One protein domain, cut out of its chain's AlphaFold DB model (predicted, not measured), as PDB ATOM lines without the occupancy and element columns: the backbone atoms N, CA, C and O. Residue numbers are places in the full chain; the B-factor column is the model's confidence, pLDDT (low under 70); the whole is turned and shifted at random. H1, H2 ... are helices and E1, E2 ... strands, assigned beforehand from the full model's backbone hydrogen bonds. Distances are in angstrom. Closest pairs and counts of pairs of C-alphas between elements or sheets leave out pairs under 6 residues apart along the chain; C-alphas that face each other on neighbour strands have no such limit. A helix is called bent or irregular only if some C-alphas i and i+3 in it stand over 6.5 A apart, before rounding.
ATOM      1  N   LYS A  17     -26.861 -20.494  32.805       94.69
ATOM      2  CA  LYS A  17     -26.988 -19.988  34.185       94.69
ATOM      3  C   LYS A  17     -26.353 -18.608  34.349       94.69
ATOM      4  O   LYS A  17     -26.934 -17.742  34.993       94.69
ATOM      5  N   GLN A  18     -25.183 -18.379  33.752       95.62
ATOM      6  CA  GLN A  18     -24.537 -17.065  33.777       95.62
ATOM      7  C   GLN A  18     -25.387 -16.013  33.047       95.62
ATOM      8  O   GLN A  18     -25.617 -14.936  33.587       95.62
ATOM      9  N   LEU A  19     -25.941 -16.331  31.877       95.25
ATOM     10  CA  LEU A  19     -26.860 -15.434  31.168       95.25
ATOM     11  C   LEU A  19     -28.124 -15.141  31.989       95.25
ATOM     12  O   LEU A  19     -28.553 -13.990  32.054       95.25
ATOM     13  N   GLN A  20     -28.675 -16.139  32.684       95.12
ATOM     14  CA  GLN A  20     -29.797 -15.931  33.600       95.12
ATOM     15  C   GLN A  20     -29.444 -14.929  34.707       95.12
ATOM     16  O   GLN A  20     -30.233 -14.030  34.976       95.12
ATOM     17  N   VAL A  21     -28.254 -15.031  35.312       96.44
ATOM     18  CA  VAL A  21     -27.762 -14.049  36.299       96.44
ATOM     19  C   VAL A  21     -27.567 -12.669  35.676       96.44
ATOM     20  O   VAL A  21     -27.877 -11.659  36.302       96.44
ATOM     21  N   LEU A  22     -27.047 -12.591  34.454       96.19
ATOM     22  CA  LEU A  22     -26.767 -11.322  33.786       96.19
ATOM     23  C   LEU A  22     -28.043 -10.510  33.515       96.19
ATOM     24  O   LEU A  22     -28.031  -9.288  33.655       96.19
ATOM     25  N   PHE A  23     -29.137 -11.193  33.167       95.56
ATOM     26  CA  PHE A  23     -30.377 -10.570  32.700       95.56
ATOM     27  C   PHE A  23     -31.581 -10.763  33.630       95.56
ATOM     28  O   PHE A  23     -32.690 -10.409  33.247       95.56
ATOM     29  N   TRP A  24     -31.404 -11.307  34.840       96.06
ATOM     30  CA  TRP A  24     -32.523 -11.713  35.707       96.06
ATOM     31  C   TRP A  24     -33.585 -10.624  35.922       96.06
ATOM     32  O   TRP A  24     -34.773 -10.924  35.901       96.06
ATOM     33  N   TRP A  25     -33.166  -9.368  36.070       93.25
ATOM     34  CA  TRP A  25     -34.029  -8.209  36.308       93.25
ATOM     35  C   TRP A  25     -34.813  -7.752  35.065       93.25
ATOM     36  O   TRP A  25     -35.742  -6.963  35.198       93.25
ATOM     37  N   GLN A  26     -34.459  -8.241  33.872       93.44
ATOM     38  CA  GLN A  26     -35.201  -8.022  32.622       93.44
ATOM     39  C   GLN A  26     -36.242  -9.114  32.360       93.44
ATOM     40  O   GLN A  26     -37.079  -8.970  31.475       93.44
ATOM     41  N   VAL A  27     -36.180 -10.227  33.094       93.44
ATOM     42  CA  VAL A  27     -37.095 -11.350  32.898       93.44
ATOM     43  C   VAL A  27     -38.438 -11.004  33.549       93.44
ATOM     44  O   VAL A  27     -38.465 -10.829  34.768       93.44
ATOM     45  N   PRO A  28     -39.564 -10.972  32.801       93.06
ATOM     46  CA  PRO A  28     -40.861 -10.554  33.346       93.06
ATOM     47  C   PRO A  28     -41.276 -11.321  34.608       93.06
ATOM     48  O   PRO A  28     -41.772 -10.740  35.568       93.06
ATOM     49  N   LYS A  29     -40.964 -12.623  34.666       93.19
ATOM     50  CA  LYS A  29     -41.222 -13.490  35.829       93.19
ATOM     51  C   LYS A  29     -40.538 -13.020  37.127       93.19
ATOM     52  O   LYS A  29     -40.973 -13.410  38.207       93.19
ATOM     53  N   TYR A  30     -39.455 -12.248  37.043       93.50
ATOM     54  CA  TYR A  30     -38.661 -11.810  38.197       93.50
ATOM     55  C   TYR A  30     -38.738 -10.300  38.445       93.50
ATOM     56  O   TYR A  30     -37.978  -9.770  39.255       93.50
ATOM     57  N   GLN A  31     -39.649  -9.593  37.776       88.50
ATOM     58  CA  GLN A  31     -39.756  -8.139  37.879       88.50
ATOM     59  C   GLN A  31     -40.062  -7.675  39.317       88.50
ATOM     60  O   GLN A  31     -39.494  -6.683  39.787       88.50
ATOM     61  N   ASP A  32     -40.878  -8.448  40.044       91.12
ATOM     62  CA  ASP A  32     -41.253  -8.224  41.448       91.12
ATOM     63  C   ASP A  32     -40.148  -8.597  42.453       91.12
ATOM     64  O   ASP A  32     -40.271  -8.318  43.649       91.12
ATOM     65  N   LYS A  33     -39.071  -9.243  41.993       95.00
ATOM     66  CA  LYS A  33     -38.014  -9.773  42.854       95.00
ATOM     67  C   LYS A  33     -37.020  -8.686  43.230       95.00
ATOM     68  O   LYS A  33     -36.558  -7.926  42.385       95.00
ATOM     69  N   PHE A  34     -36.681  -8.618  44.508       94.62
ATOM     70  CA  PHE A  34     -35.728  -7.673  45.074       94.62
ATOM     71  C   PHE A  34     -34.281  -8.148  44.920       94.62
ATOM     72  O   PHE A  34     -33.402  -7.345  44.622       94.62
ATOM     73  N   ALA A  35     -34.014  -9.444  45.084       97.06
ATOM     74  CA  ALA A  35     -32.645  -9.947  45.156       97.06
ATOM     75  C   ALA A  35     -32.386 -11.170  44.277       97.06
ATOM     76  O   ALA A  35     -33.268 -12.000  44.064       97.06
ATOM     77  N   ILE A  36     -31.132 -11.324  43.856       97.81
ATOM     78  CA  ILE A  36     -30.579 -12.563  43.311       97.81
ATOM     79  C   ILE A  36     -29.485 -13.101  44.235       97.81
ATOM     80  O   ILE A  36     -28.564 -12.382  44.619       97.81
ATOM     81  N   ILE A  37     -29.577 -14.386  44.571       97.94
ATOM     82  CA  ILE A  37     -28.607 -15.125  45.376       97.94
ATOM     83  C   ILE A  37     -27.952 -16.182  44.491       97.94
ATOM     84  O   ILE A  37     -28.618 -17.080  43.979       97.94
ATOM     85  N   CYS A  38     -26.639 -16.083  44.323       97.56
ATOM     86  CA  CYS A  38     -25.821 -17.078  43.645       97.56
ATOM     87  C   CYS A  38     -24.915 -17.774  44.660       97.56
ATOM     88  O   CYS A  38     -23.944 -17.183  45.137       97.56
ATOM     89  N   ASP A  39     -25.218 -19.032  44.973       97.44
ATOM     90  CA  ASP A  39     -24.436 -19.862  45.893       97.44
ATOM     91  C   ASP A  39     -23.810 -21.080  45.187       97.44
ATOM     92  O   ASP A  39     -23.899 -21.244  43.966       97.44
ATOM     93  N   GLY A  40     -23.091 -21.912  45.939       96.06
ATOM     94  CA  GLY A  40     -22.519 -23.177  45.469       96.06
ATOM     95  C   GLY A  40     -21.003 -23.168  45.309       96.06
ATOM     96  O   GLY A  40     -20.313 -22.345  45.910       96.06
ATOM     97  N   SER A  41     -20.467 -24.048  44.471       95.88
ATOM     98  CA  SER A  41     -19.047 -24.413  44.454       95.88
ATOM     99  C   SER A  41     -18.087 -23.239  44.180       95.88
ATOM    100  O   SER A  41     -18.444 -22.207  43.589       95.88
ATOM    101  N   VAL A  42     -16.818 -23.398  44.561       93.44
ATOM    102  CA  VAL A  42     -15.752 -22.457  44.188       93.44
ATOM    103  C   VAL A  42     -15.548 -22.454  42.677       93.44
ATOM    104  O   VAL A  42     -15.929 -23.385  41.976       93.44
ATOM    105  N   ARG A  43     -14.965 -21.371  42.144       91.81
ATOM    106  CA  ARG A  43     -14.599 -21.235  40.717       91.81
ATOM    107  C   ARG A  43     -15.733 -21.423  39.700       91.81
ATOM    108  O   ARG A  43     -15.463 -21.380  38.506       91.81
ATOM    109  N   ALA A  44     -16.992 -21.478  40.126       92.31
ATOM    110  CA  ALA A  44     -18.149 -21.662  39.251       92.31
ATOM    111  C   ALA A  44     -18.527 -20.436  38.387       92.31
ATOM    112  O   ALA A  44     -19.616 -20.370  37.830       92.31
ATOM    113  N   GLY A  45     -17.655 -19.427  38.284       90.12
ATOM    114  CA  GLY A  45     -17.877 -18.267  37.412       90.12
ATOM    115  C   GLY A  45     -18.934 -17.265  37.901       90.12
ATOM    116  O   GLY A  45     -19.282 -16.364  37.143       90.12
ATOM    117  N   LYS A  46     -19.411 -17.384  39.151       92.94
ATOM    118  CA  LYS A  46     -20.438 -16.512  39.755       92.94
ATOM    119  C   LYS A  46     -20.024 -15.042  39.858       92.94
ATOM    120  O   LYS A  46     -20.785 -14.156  39.490       92.94
ATOM    121  N   THR A  47     -18.814 -14.772  40.353       91.00
ATOM    122  CA  THR A  47     -18.392 -13.409  40.727       91.00
ATOM    123  C   THR A  47     -18.397 -12.445  39.544       91.00
ATOM    124  O   THR A  47     -18.969 -11.367  39.640       91.00
ATOM    125  N   VAL A  48     -17.795 -12.843  38.419       89.94
ATOM    126  CA  VAL A  48     -17.672 -11.975  37.236       89.94
ATOM    127  C   VAL A  48     -19.046 -11.618  36.676       89.94
ATOM    128  O   VAL A  48     -19.319 -10.449  36.412       89.94
ATOM    129  N   VAL A  49     -19.930 -12.610  36.533       93.50
ATOM    130  CA  VAL A  49     -21.258 -12.376  35.958       93.50
ATOM    131  C   VAL A  49     -22.165 -11.573  36.893       93.50
ATOM    132  O   VAL A  49     -22.928 -10.736  36.422       93.50
ATOM    133  N   MET A  50     -22.031 -11.752  38.211       94.38
ATOM    134  CA  MET A  50     -22.757 -10.962  39.209       94.38
ATOM    135  C   MET A  50     -22.353  -9.487  39.171       94.38
ATOM    136  O   MET A  50     -23.223  -8.619  39.140       94.38
ATOM    137  N   SER A  51     -21.050  -9.194  39.103       94.38
ATOM    138  CA  SER A  51     -20.564  -7.816  38.966       94.38
ATOM    139  C   SER A  51     -21.053  -7.165  37.671       94.38
ATOM    140  O   SER A  51     -21.504  -6.022  37.694       94.38
ATOM    141  N   LEU A  52     -21.024  -7.894  36.550       95.12
ATOM    142  CA  LEU A  52     -21.516  -7.380  35.271       95.12
ATOM    143  C   LEU A  52     -23.035  -7.139  35.290       95.12
ATOM    144  O   LEU A  52     -23.494  -6.124  34.773       95.12
ATOM    145  N   SER A  53     -23.802  -8.039  35.912       96.25
ATOM    146  CA  SER A  53     -25.252  -7.904  36.109       96.25
ATOM    147  C   SER A  53     -25.602  -6.631  36.879       96.25
ATOM    148  O   SER A  53     -26.447  -5.858  36.426       96.25
ATOM    149  N   TYR A  54     -24.900  -6.378  37.989       95.44
ATOM    150  CA  TYR A  54     -25.066  -5.165  38.788       95.44
ATOM    151  C   TYR A  54     -24.763  -3.898  37.981       95.44
ATOM    152  O   TYR A  54     -25.610  -3.011  37.899       95.44
ATOM    153  N   VAL A  55     -23.588  -3.828  37.340       95.38
ATOM    154  CA  VAL A  55     -23.191  -2.656  36.539       95.38
ATOM    155  C   VAL A  55     -24.200  -2.402  35.423       95.38
ATOM    156  O   VAL A  55     -24.619  -1.269  35.210       95.38
ATOM    157  N   ARG A  56     -24.641  -3.457  34.730       95.12
ATOM    158  CA  ARG A  56     -25.623  -3.334  33.652       95.12
ATOM    159  C   ARG A  56     -26.970  -2.821  34.162       95.12
ATOM    160  O   ARG A  56     -27.539  -1.937  33.532       95.12
ATOM    161  N   TRP A  57     -27.472  -3.351  35.278       94.12
ATOM    162  CA  TRP A  57     -28.700  -2.845  35.894       94.12
ATOM    163  C   TRP A  57     -28.559  -1.370  36.271       94.12
ATOM    164  O   TRP A  57     -29.410  -0.568  35.895       94.12
ATOM    165  N   ALA A  58     -27.457  -1.002  36.931       92.06
ATOM    166  CA  ALA A  58     -27.214   0.370  37.359       92.06
ATOM    167  C   ALA A  58     -27.215   1.336  36.164       92.06
ATOM    168  O   ALA A  58     -27.908   2.343  36.192       92.06
ATOM    169  N   MET A  59     -26.535   0.988  35.070       92.81
ATOM    170  CA  MET A  59     -26.482   1.837  33.872       92.81
ATOM    171  C   MET A  59     -27.816   1.946  33.121       92.81
ATOM    172  O   MET A  59     -28.015   2.902  32.380       92.81
ATOM    173  N   MET A  60     -28.710   0.961  33.251       91.19
ATOM    174  CA  MET A  60     -29.940   0.889  32.450       91.19
ATOM    175  C   MET A  60     -31.211   1.267  33.210       91.19
ATOM    176  O   MET A  60     -32.216   1.554  32.567       91.19
ATOM    177  N   GLN A  61     -31.221   1.159  34.537       86.06
ATOM    178  CA  GLN A  61     -32.443   1.249  35.345       86.06
ATOM    179  C   GLN A  61     -32.315   2.198  36.535       86.06
ATOM    180  O   GLN A  61     -33.336   2.642  37.054       86.06
ATOM    181  N   PHE A  62     -31.097   2.518  36.983       82.44
ATOM    182  CA  PHE A  62     -30.933   3.446  38.095       82.44
ATOM    183  C   PHE A  62     -31.287   4.866  37.646       82.44
ATOM    184  O   PHE A  62     -30.663   5.425  36.749       82.44
ATOM    185  N   ASN A  63     -32.295   5.449  38.286       80.88
ATOM    186  CA  ASN A  63     -32.855   6.758  37.949       80.88
ATOM    187  C   ASN A  63     -32.645   7.797  39.068       80.88
ATOM    188  O   ASN A  63     -33.392   8.768  39.167       80.88
ATOM    189  N   GLY A  64     -31.655   7.578  39.943       75.94
ATOM    190  CA  GLY A  64     -31.347   8.475  41.060       75.94
ATOM    191  C   GLY A  64     -32.300   8.374  42.259       75.94
ATOM    192  O   GLY A  64     -32.169   9.166  43.189       75.94
ATOM    193  N   ARG A  65     -33.241   7.418  42.271       73.19
ATOM    194  CA  ARG A  65     -34.133   7.135  43.410       73.19
ATOM    195  C   ARG A  65     -33.827   5.768  44.025       73.19
ATOM    196  O   ARG A  65     -33.325   4.870  43.358       73.19
ATOM    197  N   ASN A  66     -34.168   5.606  45.304       69.81
ATOM    198  CA  ASN A  66     -34.004   4.334  46.025       69.81
ATOM    199  C   ASN A  66     -35.139   3.324  45.747       69.81
ATOM    200  O   ASN A  66     -35.014   2.138  46.076       69.81
ATOM    201  N   GLU A  67     -36.243   3.776  45.148       76.38
ATOM    202  CA  GLU A  67     -37.361   2.926  44.734       76.38
ATOM    203  C   GLU A  67     -36.930   1.953  43.630       76.38
ATOM    204  O   GLU A  67     -36.206   2.313  42.706       76.38
ATOM    205  N   GLY A  68     -37.364   0.692  43.724       81.00
ATOM    206  CA  GLY A  68     -37.012  -0.335  42.736       81.00
ATOM    207  C   GLY A  68     -35.573  -0.857  42.828       81.00
ATOM    208  O   GLY A  68     -35.141  -1.581  41.927       81.00
ATOM    209  N   SER A  69     -34.846  -0.536  43.907       88.12
ATOM    210  CA  SER A  69     -33.511  -1.079  44.177       88.12
ATOM    211  C   SER A  69     -33.490  -2.611  44.158       88.12
ATOM    212  O   SER A  69     -34.476  -3.286  44.470       88.12
ATOM    213  N   LYS A  70     -32.346  -3.162  43.751       92.62
ATOM    214  CA  LYS A  70     -32.110  -4.601  43.647       92.62
ATOM    215  C   LYS A  70     -30.839  -4.985  44.409       92.62
ATOM    216  O   LYS A  70     -29.956  -4.150  44.599       92.62
ATOM    217  N   ALA A  71     -30.733  -6.246  44.824       95.06
ATOM    218  CA  ALA A  71     -29.575  -6.770  45.549       95.06
ATOM    219  C   ALA A  71     -28.965  -8.012  44.880       95.06
ATOM    220  O   ALA A  71     -29.669  -8.856  44.323       95.06
ATOM    221  N   TRP A  72     -27.642  -8.137  44.976       97.12
ATOM    222  CA  TRP A  72     -26.853  -9.233  44.411       97.12
ATOM    223  C   TRP A  72     -26.019  -9.878  45.516       97.12
ATOM    224  O   TRP A  72     -25.100  -9.255  46.042       97.12
ATOM    225  N   PHE A  73     -26.298 -11.141  45.834       97.31
ATOM    226  CA  PHE A  73     -25.551 -11.911  46.829       97.31
ATOM    227  C   PHE A  73     -24.776 -13.043  46.162       97.31
ATOM    228  O   PHE A  73     -25.355 -13.881  45.475       97.31
ATOM    229  N   ASN A  74     -23.463 -13.090  46.376       95.75
ATOM    230  CA  ASN A  74     -22.588 -14.150  45.884       95.75
ATOM    231  C   ASN A  74     -21.854 -14.779  47.065       95.75
ATOM    232  O   ASN A  74     -21.166 -14.069  47.795       95.75
ATOM    233  N   CYS A  75     -21.983 -16.091  47.236       95.69
ATOM    234  CA  CYS A  75     -21.340 -16.801  48.335       95.69
ATOM    235  C   CYS A  75     -20.956 -18.235  47.957       95.69
ATOM    236  O   CYS A  75     -21.365 -18.781  46.927       95.69
ATOM    237  N   ASN A  76     -20.140 -18.835  48.815       96.06
ATOM    238  CA  ASN A  76     -20.001 -20.277  48.904       96.06
ATOM    239  C   ASN A  76     -20.830 -20.769  50.105       96.06
ATOM    240  O   ASN A  76     -21.041 -19.983  51.029       96.06
ATOM    241  N   PRO A  77     -21.319 -22.017  50.077       96.12
ATOM    242  CA  PRO A  77     -22.046 -22.596  51.196       96.12
ATOM    243  C   PRO A  77     -21.213 -22.661  52.470       96.12
ATOM    244  O   PRO A  77     -19.990 -22.807  52.420       96.12
ATOM    245  N   ASP A  78     -21.929 -22.631  53.584       93.50
ATOM    246  CA  ASP A  78     -21.421 -22.825  54.936       93.50
ATOM    247  C   ASP A  78     -22.305 -23.855  55.676       93.50
ATOM    248  O   ASP A  78     -23.000 -24.649  55.032       93.50
ATOM    249  N   SER A  79     -22.316 -23.851  57.008       93.12
ATOM    250  CA  SER A  79     -23.247 -24.635  57.823       93.12
ATOM    251  C   SER A  79     -24.715 -24.392  57.418       93.12
ATOM    252  O   SER A  79     -25.101 -23.248  57.157       93.12
ATOM    253  N   PRO A  80     -25.586 -25.422  57.402       95.56
ATOM    254  CA  PRO A  80     -27.019 -25.247  57.160       95.56
ATOM    255  C   PRO A  80     -27.715 -24.338  58.184       95.56
ATOM    256  O   PRO A  80     -28.765 -23.786  57.859       95.56
ATOM    257  N   TYR A  81     -27.128 -24.130  59.367       94.19
ATOM    258  CA  TYR A  81     -27.634 -23.200  60.383       94.19
ATOM    259  C   TYR A  81     -27.057 -21.781  60.265       94.19
ATOM    260  O   TYR A  81     -27.405 -20.900  61.046       94.19
ATOM    261  N   HIS A  82     -26.195 -21.518  59.280       94.00
ATOM    262  CA  HIS A  82     -25.649 -20.184  59.053       94.00
ATOM    263  C   HIS A  82     -26.774 -19.170  58.766       94.00
ATOM    264  O   HIS A  82     -27.690 -19.436  57.982       94.00
ATOM    265  N   TRP A  83     -26.684 -17.964  59.338       94.62
ATOM    266  CA  TRP A  83     -27.748 -16.948  59.264       94.62
ATOM    267  C   TRP A  83     -28.195 -16.637  57.828       94.62
ATOM    268  O   TRP A  83     -29.380 -16.445  57.577       94.62
ATOM    269  N   PHE A  84     -27.271 -16.618  56.859       96.56
ATOM    270  CA  PHE A  84     -27.609 -16.347  55.459       96.56
ATOM    271  C   PHE A  84     -28.423 -17.488  54.828       96.56
ATOM    272  O   PHE A  84     -29.290 -17.245  53.989       96.56
ATOM    273  N   LYS A  85     -28.198 -18.738  55.253       96.56
ATOM    274  CA  LYS A  85     -29.003 -19.876  54.810       96.56
ATOM    275  C   LYS A  85     -30.426 -19.747  55.343       96.56
ATOM    276  O   LYS A  85     -31.358 -19.658  54.546       96.56
ATOM    277  N   LEU A  86     -30.557 -19.608  56.661       96.19
ATOM    278  CA  LEU A  86     -31.845 -19.549  57.352       96.19
ATOM    279  C   LEU A  86     -32.663 -18.303  56.981       96.19
ATOM    280  O   LEU A  86     -33.851 -18.397  56.707       96.19
ATOM    281  N   GLN A  87     -32.045 -17.119  56.943       96.44
ATOM    282  CA  GLN A  87     -32.776 -15.853  56.800       96.44
ATOM    283  C   GLN A  87     -32.964 -15.392  55.350       96.44
ATOM    284  O   GLN A  87     -33.780 -14.497  55.111       96.44
ATOM    285  N   TRP A  88     -32.206 -15.933  54.389       97.25
ATOM    286  CA  TRP A  88     -32.295 -15.541  52.976       97.25
ATOM    287  C   TRP A  88     -32.624 -16.705  52.048       97.25
ATOM    288  O   TRP A  88     -33.576 -16.605  51.276       97.25
ATOM    289  N   ILE A  89     -31.845 -17.786  52.091       97.31
ATOM    290  CA  ILE A  89     -32.011 -18.914  51.160       97.31
ATOM    291  C   ILE A  89     -33.254 -19.749  51.482       97.31
ATOM    292  O   ILE A  89     -33.897 -20.231  50.552       97.31
ATOM    293  N   ASP A  90     -33.612 -19.901  52.754       97.50
ATOM    294  CA  ASP A  90     -34.823 -20.631  53.158       97.50
ATOM    295  C   ASP A  90     -36.077 -19.749  53.151       97.50
ATOM    296  O   ASP A  90     -37.200 -20.240  53.105       97.50
ATOM    297  N   GLU A  91     -35.888 -18.432  53.052       97.44
ATOM    298  CA  GLU A  91     -36.941 -17.414  53.094       97.44
ATOM    299  C   GLU A  91     -37.106 -16.679  51.748       97.44
ATOM    300  O   GLU A  91     -37.550 -15.528  51.699       97.44
ATOM    301  N   LEU A  92     -36.748 -17.317  50.622       96.81
ATOM    302  CA  LEU A  92     -36.701 -16.679  49.292       96.81
ATOM    303  C   LEU A  92     -38.000 -15.960  48.918       96.81
ATOM    304  O   LEU A  92     -37.959 -14.822  48.448       96.81
ATOM    305  N   THR A  93     -39.153 -16.592  49.148       95.62
ATOM    306  CA  THR A  93     -40.465 -16.009  48.829       95.62
ATOM    307  C   THR A  93     -40.712 -14.740  49.640       95.62
ATOM    308  O   THR A  93     -41.042 -13.700  49.068       95.62
ATOM    309  N   LYS A  94     -40.466 -14.791  50.955       96.44
ATOM    310  CA  LYS A  94     -40.620 -13.655  51.874       96.44
ATOM    311  C   LYS A  94     -39.670 -12.510  51.530       96.44
ATOM    312  O   LYS A  94     -40.052 -11.345  51.592       96.44
ATOM    313  N   LYS A  95     -38.441 -12.832  51.116       96.19
ATOM    314  CA  LYS A  95     -37.423 -11.859  50.689       96.19
ATOM    315  C   LYS A  95     -37.595 -11.383  49.245       96.19
ATOM    316  O   LYS A  95     -36.805 -10.556  48.791       96.19
ATOM    317  N   LYS A  96     -38.589 -11.905  48.515       96.50
ATOM    318  CA  LYS A  96     -38.756 -11.706  47.068       96.50
ATOM    319  C   LYS A  96     -37.436 -11.933  46.324       96.50
ATOM    320  O   LYS A  96     -37.050 -11.139  45.474       96.50
ATOM    321  N   ALA A  97     -36.710 -12.987  46.670       97.31
ATOM    322  CA  ALA A  97     -35.400 -13.293  46.116       97.31
ATOM    323  C   ALA A  97     -35.465 -14.487  45.154       97.31
ATOM    324  O   ALA A  97     -36.329 -15.355  45.272       97.31
ATOM    325  N   ILE A  98     -34.531 -14.544  44.207       97.12
ATOM    326  CA  ILE A  98     -34.282 -15.723  43.376       97.12
ATOM    327  C   ILE A  98     -32.956 -16.361  43.774       97.12
ATOM    328  O   ILE A  98     -31.994 -15.658  44.075       97.12
ATOM    329  N   ARG A  99     -32.886 -17.693  43.745       97.25
ATOM    330  CA  ARG A  99     -31.651 -18.443  43.984       97.25
ATOM    331  C   ARG A  99     -31.213 -19.156  42.715       97.25
ATOM    332  O   ARG A  99     -32.003 -19.878  42.111       97.25
ATOM    333  N   ILE A 100     -29.951 -18.983  42.337       97.12
ATOM    334  CA  ILE A 100     -29.312 -19.731  41.254       97.12
ATOM    335  C   ILE A 100     -28.105 -20.461  41.832       97.12
ATOM    336  O   ILE A 100     -27.117 -19.847  42.226       97.12
ATOM    337  N   HIS A 101     -28.197 -21.786  41.869       97.44
ATOM    338  CA  HIS A 101     -27.137 -22.633  42.391       97.44
ATOM    339  C   HIS A 101     -26.094 -22.951  41.311       97.44
ATOM    340  O   HIS A 101     -26.452 -23.409  40.218       97.44
ATOM    341  N   PHE A 102     -24.813 -22.732  41.611       97.12
ATOM    342  CA  PHE A 102     -23.705 -22.917  40.673       97.12
ATOM    343  C   PHE A 102     -22.713 -23.982  41.128       97.12
ATOM    344  O   PHE A 102     -22.224 -23.947  42.255       97.12
ATOM    345  N   LEU A 103     -22.320 -24.828  40.183       96.44
ATOM    346  CA  LEU A 103     -21.248 -25.807  40.301       96.44
ATOM    347  C   LEU A 103     -20.123 -25.493  39.309       96.44
ATOM    348  O   LEU A 103     -20.328 -24.792  38.320       96.44
ATOM    349  N   MET A 104     -18.928 -26.042  39.531       94.19
ATOM    350  CA  MET A 104     -17.767 -25.806  38.663       94.19
ATOM    351  C   MET A 104     -18.054 -26.167  37.201       94.19
ATOM    352  O   MET A 104     -17.634 -25.439  36.306       94.19
ATOM    353  N   LYS A 105     -18.843 -27.224  36.964       92.12
ATOM    354  CA  LYS A 105     -19.292 -27.640  35.624       92.12
ATOM    355  C   LYS A 105     -20.150 -26.599  34.892       92.12
ATOM    356  O   LYS A 105     -20.262 -26.658  33.675       92.12
ATOM    357  N   ASP A 106     -20.741 -25.644  35.612       93.12
ATOM    358  CA  ASP A 106     -21.516 -24.550  35.016       93.12
ATOM    359  C   ASP A 106     -20.621 -23.424  34.467       93.12
ATOM    360  O   ASP A 106     -21.129 -22.496  33.829       93.12
ATOM    361  N   ASN A 107     -19.305 -23.477  34.728       93.31
ATOM    362  CA  ASN A 107     -18.334 -22.512  34.235       93.31
ATOM    363  C   ASN A 107     -17.607 -23.043  32.982       93.31
ATOM    364  O   ASN A 107     -16.664 -23.827  33.113       93.31
ATOM    365  N   PRO A 108     -17.953 -22.554  31.777       90.56
ATOM    366  CA  PRO A 108     -17.389 -23.044  30.517       90.56
ATOM    367  C   PRO A 108     -15.913 -22.669  30.316       90.56
ATOM    368  O   PRO A 108     -15.288 -23.148  29.376       90.56
ATOM    369  N   SER A 109     -15.348 -21.817  31.179       89.69
ATOM    370  CA  SER A 109     -13.927 -21.445  31.133       89.69
ATOM    371  C   SER A 109     -12.995 -22.430  31.849       89.69
ATOM    372  O   SER A 109     -11.778 -22.248  31.808       89.69
ATOM    373  N   LEU A 110     -13.526 -23.444  32.545       91.50
ATOM    374  CA  LEU A 110     -12.701 -24.419  33.261       91.50
ATOM    375  C   LEU A 110     -12.386 -25.630  32.380       91.50
ATOM    376  O   LEU A 110     -13.287 -26.285  31.864       91.50
ATOM    377  N   SER A 111     -11.098 -25.958  32.261       92.06
ATOM    378  CA  SER A 111     -10.652 -27.206  31.638       92.06
ATOM    379  C   SER A 111     -10.938 -28.410  32.539       92.06
ATOM    380  O   SER A 111     -10.992 -28.268  33.763       92.06
ATOM    381  N   LYS A 112     -11.039 -29.609  31.948       93.06
ATOM    382  CA  LYS A 112     -11.170 -30.874  32.693       93.06
ATOM    383  C   LYS A 112     -10.053 -31.049  33.732       93.06
ATOM    384  O   LYS A 112     -10.344 -31.292  34.894       93.06
ATOM    385  N   GLU A 113      -8.811 -30.770  33.343       93.12
ATOM    386  CA  GLU A 113      -7.650 -30.768  34.247       93.12
ATOM    387  C   GLU A 113      -7.839 -29.805  35.435       93.12
ATOM    388  O   GLU A 113      -7.506 -30.118  36.575       93.12
ATOM    389  N   THR A 114      -8.417 -28.620  35.201       91.56
ATOM    390  CA  THR A 114      -8.708 -27.680  36.290       91.56
ATOM    391  C   THR A 114      -9.783 -28.224  37.225       91.56
ATOM    392  O   THR A 114      -9.679 -28.000  38.431       91.56
ATOM    393  N   LEU A 115     -10.800 -28.911  36.692       92.31
ATOM    394  CA  LEU A 115     -11.840 -29.546  37.499       92.31
ATOM    395  C   LEU A 115     -11.239 -30.624  38.405       92.31
ATOM    396  O   LEU A 115     -11.398 -30.530  39.617       92.31
ATOM    397  N   GLU A 116     -10.477 -31.557  37.834       94.31
ATOM    398  CA  GLU A 116      -9.802 -32.649  38.555       94.31
ATOM    399  C   GLU A 116      -8.826 -32.118  39.615       94.31
ATOM    400  O   GLU A 116      -8.767 -32.603  40.747       94.31
ATOM    401  N   ARG A 117      -8.096 -31.045  39.287       92.62
ATOM    402  CA  ARG A 117      -7.193 -30.394  40.238       92.62
ATOM    403  C   ARG A 117      -7.926 -29.797  41.437       92.62
ATOM    404  O   ARG A 117      -7.379 -29.826  42.528       92.62
ATOM    405  N   TYR A 118      -9.099 -29.187  41.258       92.94
ATOM    406  CA  TYR A 118      -9.868 -28.675  42.401       92.94
ATOM    407  C   TYR A 118     -10.589 -29.791  43.155       92.94
ATOM    408  O   TYR A 118     -10.683 -29.700  44.371       92.94
ATOM    409  N   ASP A 119     -11.061 -30.822  42.460       93.06
ATOM    410  CA  ASP A 119     -11.709 -31.986  43.067       93.06
ATOM    411  C   ASP A 119     -10.769 -32.679  44.072       93.06
ATOM    412  O   ASP A 119     -11.097 -32.788  45.249       93.06
ATOM    413  N   SER A 120      -9.529 -32.956  43.657       93.00
ATOM    414  CA  SER A 120      -8.464 -33.533  44.498       93.00
ATOM    415  C   SER A 120      -7.956 -32.639  45.638       93.00
ATOM    416  O   SER A 120      -7.187 -33.095  46.482       93.00
ATOM    417  N   MET A 121      -8.332 -31.356  45.683       91.62
ATOM    418  CA  MET A 121      -7.865 -30.444  46.735       91.62
ATOM    419  C   MET A 121      -8.667 -30.559  48.027       91.62
ATOM    420  O   MET A 121      -8.124 -30.243  49.085       91.62
ATOM    421  N   TYR A 122      -9.930 -30.972  47.968       91.69
ATOM    422  CA  TYR A 122     -10.832 -30.921  49.116       91.69
ATOM    423  C   TYR A 122     -11.304 -32.316  49.513       91.69
ATOM    424  O   TYR A 122     -11.512 -33.169  48.663       91.69
ATOM    425  N   SER A 123     -11.533 -32.497  50.810       91.12
ATOM    426  CA  SER A 123     -12.118 -33.703  51.402       91.12
ATOM    427  C   SER A 123     -13.175 -33.305  52.435       91.12
ATOM    428  O   SER A 123     -13.303 -32.117  52.765       91.12
ATOM    429  N   GLY A 124     -13.951 -34.279  52.907       92.75
ATOM    430  CA  GLY A 124     -14.886 -34.090  54.010       92.75
ATOM    431  C   GLY A 124     -15.905 -32.973  53.786       92.75
ATOM    432  O   GLY A 124     -16.405 -32.748  52.675       92.75
ATOM    433  N   VAL A 125     -16.190 -32.218  54.849       93.94
ATOM    434  CA  VAL A 125     -17.127 -31.082  54.811       93.94
ATOM    435  C   VAL A 125     -16.724 -30.019  53.778       93.94
ATOM    436  O   VAL A 125     -17.584 -29.453  53.098       93.94
TER     437      VAL A 125
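AT A GLANCE: This is residues 17 to 125 of the 337 residues of the protein "Phage terminase, large subunit, pbsx family" of Lactobacillus apodemi DSM 16634 = JCM 16172 (UniProt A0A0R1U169). Look first for a small slab of three parallel strands, with two helices, H1 and H2, side by side over one face and running along the strands; H3 only grazes the sheet, and H4 lies off at one end of the long axis. The printed part has 109 residues, with four named helices and three named strands in the order H1 E1 H2 E2 H3 E3 H4; the sheet order is E2 E1 E3, all parallel, and the class is mixed, helices and strands. The whole is only just compact, close to loose, with a radius of gyration of the C-alphas of 15.4 A, and only just elongated, spanning 48 by 32 by 22 A.

IN THESE COORDINATES: Find C-alpha 35 at (-32.645, -9.947, 45.156); from there E1, residues 35 to 40, runs 16.7 A. Beside it are E2, residues 71 to 74, and E3, residues 97 to 102, 16.1 A long. H1, residues 17 to 26, begins at (-26.988, -19.988, 34.185) and is irregular: C-alphas 22 and 25 are 8.3 A apart. H2, residues 46 to 61, is the longest helix at 21.9 A. H3 is residues 83 to 89, neither bent nor irregular, but only just: C-alphas 86 and 89 are 6.2 A apart. H4, residues 112 to 119, ends at (-11.709, -31.986, 43.067).

HOW THE PARTS SIT: Start at E1, the inner strand. Towards E3, N 37 and O 98 are within hydrogen-bond range at 2.8 A; towards E2, N 38 and O 73 are, also at 2.8 A. H1 and H2 lie on the same face, making two layers, helices on one face of a sheet. H1 lies over E1 at a height over the sheet of 9.8 A. H2 lies over E2, and only just over E1, with 3 of its C-alphas, at a height of 10.1 A. The two helices touch at a shallow tilt of 19 degrees, the same way; their closest C-alphas are those of Leu 22 and Ser 53, 4.4 A apart. E1, H2, E2 form a strand-helix-strand unit, two parallel neighbour strands with a helix between along the chain, and its crossover is right-handed. E2, H3, E3 form a split unit, with E1 between its strands, also right-handed. H3 only grazes the sheet, with residues 84 to 89. H4 is not on the sheet and is apart from H1, H2 and H3. Every O i to N i+4 pair is within hydrogen-bond range in H2, H3 and H4; in H1, 4 of 6 are.

THE WHOLE: The two C-alphas farthest apart, those of Arg 65 and Ser 120, are 48.1 A apart. The printed part has no cut; the link from E1 to H2 is tight, the others are short, and no link is long. The mean pLDDT of the printed part is 93.2, and residue 66 is the one printed residue under 70.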